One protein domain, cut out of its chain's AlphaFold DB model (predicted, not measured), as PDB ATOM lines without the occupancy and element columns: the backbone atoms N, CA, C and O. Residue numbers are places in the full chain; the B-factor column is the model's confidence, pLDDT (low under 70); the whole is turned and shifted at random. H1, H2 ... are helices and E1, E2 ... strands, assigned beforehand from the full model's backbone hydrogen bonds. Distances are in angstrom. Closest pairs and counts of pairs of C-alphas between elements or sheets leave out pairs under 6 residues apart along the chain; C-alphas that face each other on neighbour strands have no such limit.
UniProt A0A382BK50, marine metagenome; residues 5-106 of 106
ATOM      1  N   TRP A   5     -23.323  53.837  13.543       85.50
ATOM      2  CA  TRP A   5     -24.711  53.636  13.135       85.50
ATOM      3  C   TRP A   5     -24.887  53.864  11.636       85.50
ATOM      4  O   TRP A   5     -24.457  54.887  11.102       85.50
ATOM      5  N   VAL A   6     -25.549  52.918  10.977       86.00
ATOM      6  CA  VAL A   6     -25.917  52.980   9.562       86.00
ATOM      7  C   VAL A   6     -27.415  52.812   9.395       86.00
ATOM      8  O   VAL A   6     -28.059  52.112  10.170       86.00
ATOM      9  N   TYR A   7     -27.966  53.450   8.370       84.75
ATOM     10  CA  TYR A   7     -29.395  53.439   8.088       84.75
ATOM     11  C   TYR A   7     -29.658  52.562   6.864       84.75
ATOM     12  O   TYR A   7     -29.107  52.819   5.796       84.75
ATOM     13  N   SER A   8     -30.505  51.547   7.004       79.44
ATOM     14  CA  SER A   8     -30.957  50.692   5.906       79.44
ATOM     15  C   SER A   8     -32.479  50.709   5.786       79.44
ATOM     16  O   SER A   8     -33.196  50.925   6.761       79.44
ATOM     17  N   ASN A   9     -32.998  50.520   4.575       78.00
ATOM     18  CA  ASN A   9     -34.441  50.447   4.366       78.00
ATOM     19  C   ASN A   9     -34.941  49.036   4.670       78.00
ATOM     20  O   ASN A   9     -34.377  48.055   4.196       78.00
ATOM     21  N   VAL A  10     -36.035  48.942   5.419       72.62
ATOM     22  CA  VAL A  10     -36.761  47.694   5.666       72.62
ATOM     23  C   VAL A  10     -38.240  47.950   5.455       72.62
ATOM     24  O   VAL A  10     -38.882  48.629   6.261       72.62
ATOM     25  N   ASN A  11     -38.787  47.396   4.374       71.56
ATOM     26  CA  ASN A  11     -40.147  47.670   3.912       71.56
ATOM     27  C   ASN A  11     -40.375  49.187   3.729       71.56
ATOM     28  O   ASN A  11     -39.716  49.817   2.909       71.56
ATOM     29  N   VAL A  12     -41.293  49.776   4.503       65.38
ATOM     30  CA  VAL A  12     -41.638  51.213   4.515       65.38
ATOM     31  C   VAL A  12     -40.988  51.972   5.682       65.38
ATOM     32  O   VAL A  12     -41.460  53.031   6.088       65.38
ATOM     33  N   SER A  13     -39.927  51.434   6.286       65.94
ATOM     34  CA  SER A  13     -39.283  52.027   7.463       65.94
ATOM     35  C   SER A  13     -37.763  51.971   7.391       65.94
ATOM     36  O   SER A  13     -37.192  51.104   6.738       65.94
ATOM     37  N   ILE A  14     -37.108  52.880   8.111       75.56
ATOM     38  CA  ILE A  14     -35.648  52.940   8.226       75.56
ATOM     39  C   ILE A  14     -35.203  52.100   9.437       75.56
ATOM     40  O   ILE A  14     -35.868  52.093  10.475       75.56
ATOM     41  N   MET A  15     -34.102  51.367   9.290       81.50
ATOM     42  CA  MET A  15     -33.444  50.561  10.317       81.50
ATOM     43  C   MET A  15     -32.057  51.099  10.608       81.50
ATOM     44  O   MET A  15     -31.238  51.226   9.708       81.50
ATOM     45  N   GLU A  16     -31.782  51.343  11.877       85.06
ATOM     46  CA  GLU A  16     -30.504  51.877  12.335       85.06
ATOM     47  C   GLU A  16     -29.646  50.743  12.869       85.06
ATOM     48  O   GLU A  16     -29.837  50.308  13.994       85.06
ATOM     49  N   SER A  17     -28.723  50.224  12.079       84.94
ATOM     50  CA  SER A  17     -27.883  49.102  12.490       84.94
ATOM     51  C   SER A  17     -26.530  49.590  12.994       84.94
ATOM     52  O   SER A  17     -25.984  50.567  12.488       84.94
ATOM     53  N   CYS A  18     -25.965  48.903  13.978       87.38
ATOM     54  CA  CYS A  18     -24.606  49.155  14.435       87.38
ATOM     55  C   CYS A  18     -23.630  48.368  13.551       87.38
ATOM     56  O   CYS A  18     -23.661  47.141  13.550       87.38
ATOM     57  N   LEU A  19     -22.801  49.065  12.773       89.94
ATOM     58  CA  LEU A  19     -21.863  48.496  11.808       89.94
ATOM     59  C   LEU A  19     -20.420  48.701  12.264       89.94
ATOM     60  O   LEU A  19     -19.992  49.826  12.515       89.94
ATOM     61  N   ALA A  20     -19.638  47.630  12.232       89.19
ATOM     62  CA  ALA A  20     -18.190  47.684  12.283       89.19
ATOM     63  C   ALA A  20     -17.614  47.107  10.983       89.19
ATOM     64  O   ALA A  20     -17.747  45.919  10.694       89.19
ATOM     65  N   GLN A  21     -16.946  47.958  10.198       84.81
ATOM     66  CA  GLN A  21     -16.321  47.584   8.926       84.81
ATOM     67  C   GLN A  21     -14.828  47.958   8.871       84.81
ATOM     68  O   GLN A  21     -14.390  48.975   9.419       84.81
ATOM     69  N   LEU A  22     -14.028  47.124   8.200       78.88
ATOM     70  CA  LEU A  22     -12.620  47.400   7.917       78.88
ATOM     71  C   LEU A  22     -12.490  48.508   6.858       78.88
ATOM     72  O   LEU A  22     -13.218  48.523   5.874       78.88
ATOM     73  N   LYS A  23     -11.506  49.406   7.007       70.69
ATOM     74  CA  LYS A  23     -11.205  50.433   5.985       70.69
ATOM     75  C   LYS A  23     -10.654  49.859   4.678       70.69
ATOM     76  O   LYS A  23     -10.653  50.548   3.662       70.69
ATOM     77  N   ALA A  24     -10.092  48.653   4.727       73.12
ATOM     78  CA  ALA A  24      -9.496  48.024   3.563       73.12
ATOM     79  C   ALA A  24     -10.600  47.631   2.577       73.12
ATOM     80  O   ALA A  24     -11.472  46.830   2.916       73.12
ATOM     81  N   ALA A  25     -10.537  48.178   1.364       67.44
ATOM     82  CA  ALA A  25     -11.414  47.777   0.275       67.44
ATOM     83  C   ALA A  25     -11.256  46.273  -0.009       67.44
ATOM     84  O   ALA A  25     -10.137  45.758  -0.020       67.44
ATOM     85  N   GLY A  26     -12.371  45.579  -0.234       74.62
ATOM     86  CA  GLY A  26     -12.400  44.149  -0.542       74.62
ATOM     87  C   GLY A  26     -13.610  43.443   0.065       74.62
ATOM     88  O   GLY A  26     -14.248  43.966   0.977       74.62
ATOM     89  N   ASN A  27     -13.907  42.243  -0.442       81.88
ATOM     90  CA  ASN A  27     -14.894  41.360   0.172       81.88
ATOM     91  C   ASN A  27     -14.304  40.757   1.444       81.88
ATOM     92  O   ASN A  27     -13.312  40.030   1.392       81.88
ATOM     93  N   HIS A  28     -14.957  41.028   2.567       87.19
ATOM     94  CA  HIS A  28     -14.649  40.424   3.856       87.19
ATOM     95  C   HIS A  28     -15.844  39.580   4.295       87.19
ATOM     96  O   HIS A  28     -16.982  39.949   3.998       87.19
ATOM     97  N   PRO A  29     -15.625  38.457   4.995       91.69
ATOM     98  CA  PRO A  29     -16.730  37.698   5.557       91.69
ATOM     99  C   PRO A  29     -17.518  38.568   6.546       91.69
ATOM    100  O   PRO A  29     -16.940  39.284   7.368       91.69
ATOM    101  N   ALA A  30     -18.842  38.497   6.462       91.56
ATOM    102  CA  ALA A  30     -19.750  39.270   7.295       91.56
ATOM    103  C   ALA A  30     -20.393  38.409   8.386       91.56
ATOM    104  O   ALA A  30     -20.668  37.226   8.183       91.56
ATOM    105  N   MET A  31     -20.668  39.016   9.537       93.06
ATOM    106  CA  MET A  31     -21.441  38.421  10.621       93.06
ATOM    107  C   MET A  31     -22.542  39.378  11.077       93.06
ATOM    108  O   MET A  31     -22.284  40.536  11.415       93.06
ATOM    109  N   VAL A  32     -23.769  38.859  11.140       93.00
ATOM    110  CA  VAL A  32     -24.906  39.550  11.753       93.00
ATOM    111  C   VAL A  32     -24.976  39.164  13.230       93.00
ATOM    112  O   VAL A  32     -25.097  37.986  13.564       93.00
ATOM    113  N   VAL A  33     -24.895  40.150  14.120       93.31
ATOM    114  CA  VAL A  33     -24.928  39.970  15.577       93.31
ATOM    115  C   VAL A  33     -26.334  40.254  16.091       93.31
ATOM    116  O   VAL A  33     -26.870  41.346  15.906       93.31
ATOM    117  N   ILE A  34     -26.939  39.275  16.760       91.50
ATOM    118  CA  ILE A  34     -28.298  39.388  17.296       91.50
ATOM    119  C   ILE A  34     -28.230  39.844  18.758       91.50
ATOM    120  O   ILE A  34     -27.523  39.254  19.573       91.50
ATOM    121  N   GLN A  35     -28.969  40.905  19.079       88.12
ATOM    122  CA  GLN A  35     -29.057  41.467  20.428       88.12
ATOM    123  C   GLN A  35     -29.733  40.525  21.440       88.12
ATOM    124  O   GLN A  35     -30.607  39.730  21.103       88.12
ATOM    125  N   GLU A  36     -29.389  40.699  22.717       87.19
ATOM    126  CA  GLU A  36     -30.148  40.149  23.847       87.19
ATOM    127  C   GLU A  36     -31.465  40.943  24.053       87.19
ATOM    128  O   GLU A  36     -31.778  41.894  23.325       87.19
ATOM    129  N   ILE A  37     -32.226  40.620  25.109       85.69
ATOM    130  CA  ILE A  37     -33.482  41.312  25.468       85.69
ATOM    131  C   ILE A  37     -33.310  42.808  25.800       85.69
ATOM    132  O   ILE A  37     -34.286  43.488  26.085       85.69
ATOM    133  N   ARG A  38     -32.080  43.336  25.771       82.00
ATOM    134  CA  ARG A  38     -31.719  44.706  26.171       82.00
ATOM    135  C   ARG A  38     -31.294  45.613  25.012       82.00
ATOM    136  O   ARG A  38     -30.704  46.661  25.259       82.00
ATOM    137  N   GLY A  39     -31.569  45.235  23.767       85.00
ATOM    138  CA  GLY A  39     -31.226  46.079  22.623       85.00
ATOM    139  C   GLY A  39     -29.765  45.951  22.196       85.00
ATOM    140  O   GLY A  39     -28.989  45.169  22.750       85.00
ATOM    141  N   VAL A  40     -29.382  46.765  21.212       88.19
ATOM    142  CA  VAL A  40     -28.002  46.892  20.704       88.19
ATOM    143  C   VAL A  40     -27.182  47.785  21.651       88.19
ATOM    144  O   VAL A  40     -26.726  48.874  21.312       88.19
ATOM    145  N   ASN A  41     -27.054  47.341  22.899       86.19
ATOM    146  CA  ASN A  41     -26.373  48.078  23.961       86.19
ATOM    147  C   ASN A  41     -24.847  48.132  23.784       86.19
ATOM    148  O   ASN A  41     -24.287  47.518  22.876       86.19
ATOM    149  N   SER A  42     -24.160  48.838  24.684       87.50
ATOM    150  CA  SER A  42     -22.696  48.966  24.683       87.50
ATOM    151  C   SER A  42     -21.956  47.618  24.673       87.50
ATOM    152  O   SER A  42     -20.888  47.509  24.069       87.50
ATOM    153  N   ARG A  43     -22.536  46.556  25.254       88.62
ATOM    154  CA  ARG A  43     -21.990  45.191  25.156       88.62
ATOM    155  C   ARG A  43     -22.086  44.645  23.731       88.62
ATOM    156  O   ARG A  43     -21.088  44.144  23.229       88.62
ATOM    157  N   ILE A  44     -23.240  44.761  23.072       90.94
ATOM    158  CA  ILE A  44     -23.399  44.318  21.676       90.94
ATOM    159  C   ILE A  44     -22.490  45.118  20.740       90.94
ATOM    160  O   ILE A  44     -21.838  44.527  19.887       90.94
ATOM    161  N   GLN A  45     -22.387  46.435  20.927       89.75
ATOM    162  CA  GLN A  45     -21.482  47.277  20.135       89.75
ATOM    163  C   GLN A  45     -20.020  46.828  20.290       89.75
ATOM    164  O   GLN A  45     -19.305  46.703  19.300       89.75
ATOM    165  N   SER A  46     -19.599  46.484  21.513       90.81
ATOM    166  CA  SER A  46     -18.266  45.925  21.786       90.81
ATOM    167  C   SER A  46     -18.039  44.562  21.115       90.81
ATOM    168  O   SER A  46     -16.963  44.304  20.573       90.81
ATOM    169  N   GLU A  47     -19.050  43.687  21.091       91.75
ATOM    170  CA  GLU A  47     -18.972  42.407  20.372       91.75
ATOM    171  C   GLU A  47     -18.851  42.617  18.855       91.75
ATOM    172  O   GLU A  47     -18.016  41.975  18.217       91.75
ATOM    173  N   VAL A  48     -19.619  43.557  18.292       92.38
ATOM    174  CA  VAL A  48     -19.535  43.958  16.879       92.38
ATOM    175  C   VAL A  48     -18.147  44.519  16.552       92.38
ATOM    176  O   VAL A  48     -17.543  44.122  15.559       92.38
ATOM    177  N   ASP A  49     -17.580  45.354  17.422       91.62
ATOM    178  CA  ASP A  49     -16.220  45.877  17.263       91.62
ATOM    179  C   ASP A  49     -15.145  44.792  17.327       91.62
ATOM    180  O   ASP A  49     -14.159  44.839  16.580       91.62
ATOM    181  N   ARG A  50     -15.322  43.779  18.183       91.56
ATOM    182  CA  ARG A  50     -14.364  42.674  18.298       91.56
ATOM    183  C   ARG A  50     -14.233  41.900  16.986       91.56
ATOM    184  O   ARG A  50     -13.136  41.419  16.689       91.56
ATOM    185  N   LEU A  51     -15.289  41.830  16.175       90.44
ATOM    186  CA  LEU A  51     -15.272  41.157  14.872       90.44
ATOM    187  C   LEU A  51     -14.259  41.773  13.898       90.44
ATOM    188  O   LEU A  51     -13.599  41.037  13.162       90.44
ATOM    189  N   LEU A  52     -14.028  43.089  13.973       87.62
ATOM    190  CA  LEU A  52     -13.005  43.753  13.158       87.62
ATOM    191  C   LEU A  52     -11.609  43.204  13.417       87.62
ATOM    192  O   LEU A  52     -10.837  43.000  12.482       87.62
ATOM    193  N   SER A  53     -11.280  42.952  14.686       86.44
ATOM    194  CA  SER A  53      -9.969  42.409  15.064       86.44
ATOM    195  C   SER A  53      -9.736  40.993  14.527       86.44
ATOM    196  O   SER A  53      -8.597  40.542  14.439       86.44
ATOM    197  N   GLN A  54     -10.813  40.310  14.135       89.75
ATOM    198  CA  GLN A  54     -10.809  38.950  13.611       89.75
ATOM    199  C   GLN A  54     -10.938  38.903  12.079       89.75
ATOM    200  O   GLN A  54     -10.958  37.817  11.507       89.75
ATOM    201  N   GLY A  55     -11.004  40.062  11.412       88.19
ATOM    202  CA  GLY A  55     -11.113  40.153   9.955       88.19
ATOM    203  C   GLY A  55     -12.541  40.062   9.411       88.19
ATOM    204  O   GLY A  55     -12.710  39.865   8.211       88.19
ATOM    205  N   TYR A  56     -13.558  40.204  10.265       91.06
ATOM    206  CA  TYR A  56     -14.964  40.169   9.862       91.06
ATOM    207  C   TYR A  56     -15.572  41.570   9.816       91.06
ATOM    208  O   TYR A  56     -15.194  42.459  10.582       91.06
ATOM    209  N   VAL A  57     -16.566  41.740   8.948       91.50
ATOM    210  CA  VAL A  57     -17.513  42.861   9.016       91.50
ATOM    211  C   VAL A  57     -18.635  42.465   9.967       91.50
ATOM    212  O   VAL A  57     -19.246  41.413   9.796       91.50
ATOM    213  N   GLY A  58     -18.894  43.278  10.984       92.44
ATOM    214  CA  GLY A  58     -19.950  43.036  11.962       92.44
ATOM    215  C   GLY A  58     -21.118  43.990  11.767       92.44
ATOM    216  O   GLY A  58     -20.900  45.191  11.638       92.44
ATOM    217  N   LEU A  59     -22.351  43.486  11.798       93.25
ATOM    218  CA  LEU A  59     -23.559  44.315  11.806       93.25
ATOM    219  C   LEU A  59     -24.542  43.819  12.866       93.25
ATOM    220  O   LEU A  59     -24.916  42.651  12.856       93.25
ATOM    221  N   ALA A  60     -25.016  44.701  13.739       92.81
ATOM    222  CA  ALA A  60     -26.102  44.413  14.669       92.81
ATOM    223  C   ALA A  60     -27.354  45.237  14.322       92.81
ATOM    224  O   ALA A  60     -27.366  46.449  14.564       92.81
ATOM    225  N   PRO A  61     -28.412  44.612  13.773       90.62
ATOM    226  CA  PRO A  61     -29.696  45.272  13.570       90.62
ATOM    227  C   PRO A  61     -30.513  45.326  14.878       90.62
ATOM    228  O   PRO A  61     -30.585  44.326  15.602       90.62
ATOM    229  N   PRO A  62     -31.169  46.455  15.198       87.06
ATOM    230  CA  PRO A  62     -32.025  46.573  16.369       87.06
ATOM    231  C   PRO A  62     -33.368  45.879  16.136       87.06
ATOM    232  O   PRO A  62     -34.055  46.126  15.143       87.06
ATOM    233  N   MET A  63     -33.780  45.062  17.102       84.38
ATOM    234  CA  MET A  63     -35.045  44.316  17.055       84.38
ATOM    235  C   MET A  63     -36.205  45.071  17.718       84.38
ATOM    236  O   MET A  63     -37.369  44.797  17.441       84.38
ATOM    237  N   PHE A  64     -35.911  46.061  18.565       80.12
ATOM    238  CA  PHE A  64     -36.909  46.837  19.314       80.12
ATOM    239  C   PHE A  64     -37.321  48.134  18.618       80.12
ATOM    240  O   PHE A  64     -37.476  49.169  19.259       80.12
ATOM    241  N   ARG A  65     -37.507  48.105  17.295       70.75
ATOM    242  CA  ARG A  65     -37.757  49.329  16.515       70.75
ATOM    243  C   ARG A  65     -39.032  50.072  16.927       70.75
ATOM    244  O   ARG A  65     -39.068  51.295  16.851       70.75
ATOM    245  N   HIS A  66     -40.057  49.360  17.394       70.19
ATOM    246  CA  HIS A  66     -41.310  49.973  17.857       70.19
ATOM    247  C   HIS A  66     -41.130  50.938  19.040       70.19
ATOM    248  O   HIS A  66     -42.028  51.724  19.321       70.19
ATOM    249  N   GLU A  67     -39.985  50.891  19.715       66.19
ATOM    250  CA  GLU A  67     -39.680  51.696  20.897       66.19
ATOM    251  C   GLU A  67     -38.941  52.999  20.563       66.19
ATOM    252  O   GLU A  67     -38.867  53.893  21.401       66.19
ATOM    253  N   GLY A  68     -38.431  53.126  19.335       65.94
ATOM    254  CA  GLY A  68     -37.722  54.307  18.853       65.94
ATOM    255  C   GLY A  68     -36.275  54.042  18.407       65.94
ATOM    256  O   GLY A  68     -35.698  52.989  18.710       65.94
ATOM    257  N   PRO A  69     -35.692  54.995  17.658       64.19
ATOM    258  CA  PRO A  69     -34.330  54.913  17.136       64.19
ATOM    259  C   PRO A  69     -33.276  54.855  18.253       64.19
ATOM    260  O   PRO A  69     -33.475  55.414  19.329       64.19
ATOM    261  N   MET A  70     -32.160  54.168  17.993       64.06
ATOM    262  CA  MET A  70     -30.996  54.038  18.888       64.06
ATOM    263  C   MET A  70     -31.324  53.663  20.345       64.06
ATOM    264  O   MET A  70     -30.659  54.099  21.286       64.06
ATOM    265  N   THR A  71     -32.341  52.827  20.560       63.78
ATOM    266  CA  THR A  71     -32.711  52.365  21.903       63.78
ATOM    267  C   THR A  71     -31.677  51.355  22.418       63.78
ATOM    268  O   THR A  71     -31.799  50.151  22.184       63.78
ATOM    269  N   THR A  72     -30.620  51.841  23.075       60.00
ATOM    270  CA  THR A  72     -29.447  51.013  23.412       60.00
ATOM    271  C   THR A  72     -29.114  50.910  24.888       60.00
ATOM    272  O   THR A  72     -28.370  50.015  25.265       60.00
ATOM    273  N   GLU A  73     -29.657  51.745  25.762       56.03
ATOM    274  CA  GLU A  73     -29.362  51.652  27.193       56.03
ATOM    275  C   GLU A  73     -30.607  51.968  27.994       56.03
ATOM    276  O   GLU A  73     -30.886  53.108  28.349       56.03
ATOM    277  N   LEU A  74     -31.376  50.920  28.263       56.06
ATOM    278  CA  LEU A  74     -32.528  51.018  29.132       56.06
ATOM    279  C   LEU A  74     -32.166  50.407  30.487       56.06
ATOM    280  O   LEU A  74     -31.934  49.190  30.577       56.06
ATOM    281  N   PRO A  75     -32.047  51.228  31.545       56.69
ATOM    282  CA  PRO A  75     -32.084  50.751  32.916       56.69
ATOM    283  C   PRO A  75     -33.539  50.392  33.232       56.69
ATOM    284  O   PRO A  75     -34.247  51.121  33.915       56.69
ATOM    285  N   GLU A  76     -34.006  49.297  32.645       62.56
ATOM    286  CA  GLU A  76     -35.366  48.812  32.829       62.56
ATOM    287  C   GLU A  76     -35.389  47.641  33.798       62.56
ATOM    288  O   GLU A  76     -34.519  46.766  33.781       62.56
ATOM    289  N   GLU A  77     -36.417  47.627  34.640       73.69
ATOM    290  CA  GLU A  77     -36.776  46.452  35.415       73.69
ATOM    291  C   GLU A  77     -37.045  45.270  34.466       73.69
ATOM    292  O   GLU A  77     -37.422  45.440  33.297       73.69
ATOM    293  N   MET A  78     -36.821  44.052  34.965       79.62
ATOM    294  CA  MET A  78     -36.945  42.827  34.171       79.62
ATOM    295  C   MET A  78     -38.317  42.733  33.484       79.62
ATOM    296  O   MET A  78     -38.391  42.372  32.312       79.62
ATOM    297  N   ASP A  79     -39.384  43.141  34.172       81.62
ATOM    298  CA  ASP A  79     -40.755  43.075  33.663       81.62
ATOM    299  C   ASP A  79     -40.978  43.979  32.444       81.62
ATOM    300  O   ASP A  79     -41.569  43.547  31.453       81.62
ATOM    301  N   THR A  80     -40.444  45.204  32.453       80.31
ATOM    302  CA  THR A  80     -40.523  46.119  31.301       80.31
ATOM    303  C   THR A  80     -39.743  45.567  30.110       80.31
ATOM    304  O   THR A  80     -40.224  45.597  28.974       80.31
ATOM    305  N   THR A  81     -38.576  44.975  30.379       78.31
ATOM    306  CA  THR A  81     -37.733  44.338  29.360       78.31
ATOM    307  C   THR A  81     -38.449  43.140  28.720       78.31
ATOM    308  O   THR A  81     -38.454  42.992  27.496       78.31
ATOM    309  N   ILE A  82     -39.120  42.312  29.529       81.81
ATOM    310  CA  ILE A  82     -39.926  41.176  29.062       81.81
ATOM    311  C   ILE A  82     -41.140  41.660  28.264       81.81
ATOM    312  O   ILE A  82     -41.404  41.138  27.184       81.81
ATOM    313  N   ALA A  83     -41.864  42.674  28.744       83.69
ATOM    314  CA  ALA A  83     -43.035  43.218  28.056       83.69
ATOM    315  C   ALA A  83     -42.679  43.842  26.696       83.69
ATOM    316  O   ALA A  83     -43.448  43.769  25.739       83.69
ATOM    317  N   ARG A  84     -41.501  44.461  26.599       80.44
ATOM    318  CA  ARG A  84     -40.928  44.958  25.346       80.44
ATOM    319  C   ARG A  84     -40.579  43.814  24.402       80.44
ATOM    320  O   ARG A  84     -41.011  43.829  23.255       80.44
ATOM    321  N   PHE A  85     -39.858  42.805  24.889       82.94
ATOM    322  CA  PHE A  85     -39.534  41.619  24.097       82.94
ATOM    323  C   PHE A  85     -40.797  40.903  23.593       82.94
ATOM    324  O   PHE A  85     -40.859  40.517  22.432       82.94
ATOM    325  N   GLY A  86     -41.844  40.819  24.418       85.00
ATOM    326  CA  GLY A  86     -43.136  40.236  24.048       85.00
ATOM    327  C   GLY A  86     -43.902  40.989  22.952       85.00
ATOM    328  O   GLY A  86     -44.876  40.454  22.429       85.00
ATOM    329  N   ARG A  87     -43.482  42.209  22.588       85.56
ATOM    330  CA  ARG A  87     -44.030  42.962  21.447       85.56
ATOM    331  C   ARG A  87     -43.309  42.667  20.131       85.56
ATOM    332  O   ARG A  87     -43.804  43.070  19.083       85.56
ATOM    333  N   CYS A  88     -42.171  41.976  20.160       83.50
ATOM    334  CA  CYS A  88     -41.506  41.517  18.946       83.50
ATOM    335  C   CYS A  88     -42.217  40.286  18.386       83.50
ATOM    336  O   CYS A  88     -42.512  39.345  19.121       83.50
ATOM    337  N   THR A  89     -42.438  40.267  17.072       88.38
ATOM    338  CA  THR A  89     -42.913  39.074  16.368       88.38
ATOM    339  C   THR A  89     -41.774  38.431  15.584       88.38
ATOM    340  O   THR A  89     -40.877  39.120  15.093       88.38
ATOM    341  N   ASP A  90     -41.827  37.109  15.408       89.56
ATOM    342  CA  ASP A  90     -40.853  36.383  14.581       89.56
ATOM    343  C   ASP A  90     -40.821  36.920  13.140       89.56
ATOM    344  O   ASP A  90     -39.768  36.957  12.507       89.56
ATOM    345  N   ILE A  91     -41.969  37.375  12.625       89.81
ATOM    346  CA  ILE A  91     -42.089  37.956  11.283       89.81
ATOM    347  C   ILE A  91     -41.265  39.245  11.186       89.81
ATOM    348  O   ILE A  91     -40.493  39.401  10.236       89.81
ATOM    349  N   ASP A  92     -41.385  40.135  12.171       86.50
ATOM    350  CA  ASP A  92     -40.627  41.387  12.205       86.50
ATOM    351  C   ASP A  92     -39.128  41.116  12.356       86.50
ATOM    352  O   ASP A  92     -38.326  41.648  11.589       86.50
ATOM    353  N   ILE A  93     -38.752  40.216  13.272       88.12
ATOM    354  CA  ILE A  93     -37.354  39.821  13.497       88.12
ATOM    355  C   ILE A  93     -36.736  39.272  12.208       88.12
ATOM    356  O   ILE A  93     -35.662  39.712  11.798       88.12
ATOM    357  N   LEU A  94     -37.413  38.344  11.527       91.19
ATOM    358  CA  LEU A  94     -36.928  37.793  10.261       91.19
ATOM    359  C   LEU A  94     -36.824  38.867   9.174       91.19
ATOM    360  O   LEU A  94     -35.879  38.841   8.385       91.19
ATOM    361  N   SER A  95     -37.758  39.821   9.130       89.62
ATOM    362  CA  SER A  95     -37.683  40.953   8.203       89.62
ATOM    363  C   SER A  95     -36.468  41.841   8.482       89.62
ATOM    364  O   SER A  95     -35.840  42.319   7.537       89.62
ATOM    365  N   TYR A  96     -36.121  42.062   9.750       88.50
ATOM    366  CA  TYR A  96     -34.965  42.868  10.145       88.50
ATOM    367  C   TYR A  96     -33.647  42.154   9.850       88.50
ATOM    368  O   TYR A  96     -32.735  42.769   9.305       88.50
ATOM    369  N   ILE A  97     -33.561  40.851  10.131       91.12
ATOM    370  CA  ILE A  97     -32.375  40.046   9.807       91.12
ATOM    371  C   ILE A  97     -32.138  40.022   8.296       91.12
ATOM    372  O   ILE A  97     -31.010  40.234   7.864       91.12
ATOM    373  N   ARG A  98     -33.184  39.812   7.486       91.50
ATOM    374  CA  ARG A  98     -33.054  39.819   6.019       91.50
ATOM    375  C   ARG A  98     -32.509  41.141   5.507       91.50
ATOM    376  O   ARG A  98     -31.512  41.143   4.807       91.50
ATOM    377  N   ALA A  99     -33.080  42.258   5.944       90.12
ATOM    378  CA  ALA A  99     -32.588  43.555   5.503       90.12
ATOM    379  C   ALA A  99     -31.180  43.892   6.023       90.12
ATOM    380  O   ALA A  99     -30.467  44.677   5.405       90.12
ATOM    381  N   ALA A 100     -30.772  43.320   7.158       91.56
ATOM    382  CA  ALA A 100     -29.400  43.417   7.639       91.56
ATOM    383  C   ALA A 100     -28.437  42.643   6.729       91.56
ATOM    384  O   ALA A 100     -27.371  43.153   6.409       91.56
ATOM    385  N   VAL A 101     -28.825  41.445   6.280       91.81
ATOM    386  CA  VAL A 101     -28.057  40.666   5.297       91.81
ATOM    387  C   VAL A 101     -27.985  41.409   3.964       91.81
ATOM    388  O   VAL A 101     -26.882  41.678   3.500       91.81
ATOM    389  N   ASP A 102     -29.128  41.845   3.426       91.19
ATOM    390  CA  ASP A 102     -29.203  42.595   2.165       91.19
ATOM    391  C   ASP A 102     -28.318  43.853   2.198       91.19
ATOM    392  O   ASP A 102     -27.693  44.205   1.203       91.19
ATOM    393  N   TYR A 103     -28.237  44.531   3.350       88.94
ATOM    394  CA  TYR A 103     -27.391  45.711   3.519       88.94
ATOM    395  C   TYR A 103     -25.890  45.397   3.467       88.94
ATOM    396  O   TYR A 103     -25.130  46.209   2.951       88.94
ATOM    397  N   ILE A 104     -25.441  44.271   4.032       87.56
ATOM    398  CA  ILE A 104     -24.006  43.927   4.046       87.56
ATOM    399  C   ILE A 104     -23.568  43.271   2.732       87.56
ATOM    400  O   ILE A 104     -22.388  43.314   2.391       87.56
ATOM    401  N   GLU A 105     -24.495  42.639   2.011       85.31
ATOM    402  CA  GLU A 105     -24.217  42.047   0.700       85.31
ATOM    403  C   GLU A 105     -24.143  43.082  -0.438       85.31
ATOM    404  O   GLU A 105     -23.556  42.775  -1.477       85.31
ATOM    405  N   ALA A 106     -24.726  44.273  -0.250       74.81
ATOM    406  CA  ALA A 106     -24.770  45.365  -1.231       74.81
ATOM    407  C   ALA A 106     -23.432  46.109  -1.394       74.81
ATOM    408  O   ALA A 106     -23.107  46.447  -2.558       74.81
TER     409      ALA A 106
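What this domain is: This is residues 5 to 106 of the 106 residues of a protein of marine metagenome (UniProt A0A382BK50). A small curled sheet of four strands sits between two helices, with H3 in the hollow of its curl and H1 over the opposite face, while the short helix H2 lies away from this core at one end of the long axis. The hairpin of E1 and E2 makes one side of the sheet, and a long link, residues 61 to 77, leads out from E4 to H2. The printed part has 102 residues, with three named helices and four named strands in the order E1 E2 E3 H1 E4 H2 H3. The sheet runs E1 E2 E4 E3 and is mixed, and the class is mixed, helices and strands. The whole is compact, with a radius of gyration of the C-alphas of 13.7 A, yet elongated, spanning 44 by 28 by 19 A.

Where its parts are: Start at C-alpha 5, at (-24.711, 53.636, 13.135), where E1, residues 5 to 10, begins and runs 15.4 A. E2, residues 13 to 20, comes back over 22.1 A. Look next for E4 at residues 57 to 60, 10.4 A, and E3 at residues 30 to 32, 6.8 A. H1, residues 42 to 53, begins at (-22.696, 48.966, 24.683) and runs 17.2 A. H2 is residues 78 to 85, 10.5 A. H3, residues 90 to 105, runs 22.4 A to C-alpha 105 at (-24.217, 42.047, 0.700).

How they stand to each other: E1 and E2 are an antiparallel hairpin at 142 degrees, with N 8 and O 15 2.8 A apart. The pairing of E2 is staggered: residues 13 to 18 pair with E1, residues 18 to 20 with E4. E2 and E4 are antiparallel at 136 degrees; find N 20 and O 58 at 2.8 A. E4 and E3 are parallel at 13 degrees, with N 31 and O 57 2.8 A apart. E3, H1 and E4 form a strand-helix-strand unit, two parallel neighbour strands with a helix between, and its crossover is right-handed. The domain has three layers, helices on both faces of the sheet. H1 is on one face at a height over the sheet of 8.3 A, over E2 and E4; its closest C-alpha pair with E4 is Val 48 and Gly 58, 5.0 A. It runs along the strands, at 9 degrees to E4 on the local plane. H3 is on the opposite face, and the sheet curls round it; its closest C-alpha pair with E1 is Ala 99 and Val 10, 5.9 A. H2 is not on the sheet and is apart from H1 and H3. In H2 and H3 every O i to N i+4 pair is within hydrogen-bond range; in H1, 6 of 8 are.

The domain as a whole: The C-alphas farthest apart, those of Ala 25 and Asp 79, are 44.7 A apart. The printed part has no cut and ends at the chain's last residue, 106. The link from E4 to H2, 17 residues, is long. Mean pLDDT of the printed part is 82.8; residues 12 to 13, residue 25 and residues 67 to 76 are under 70.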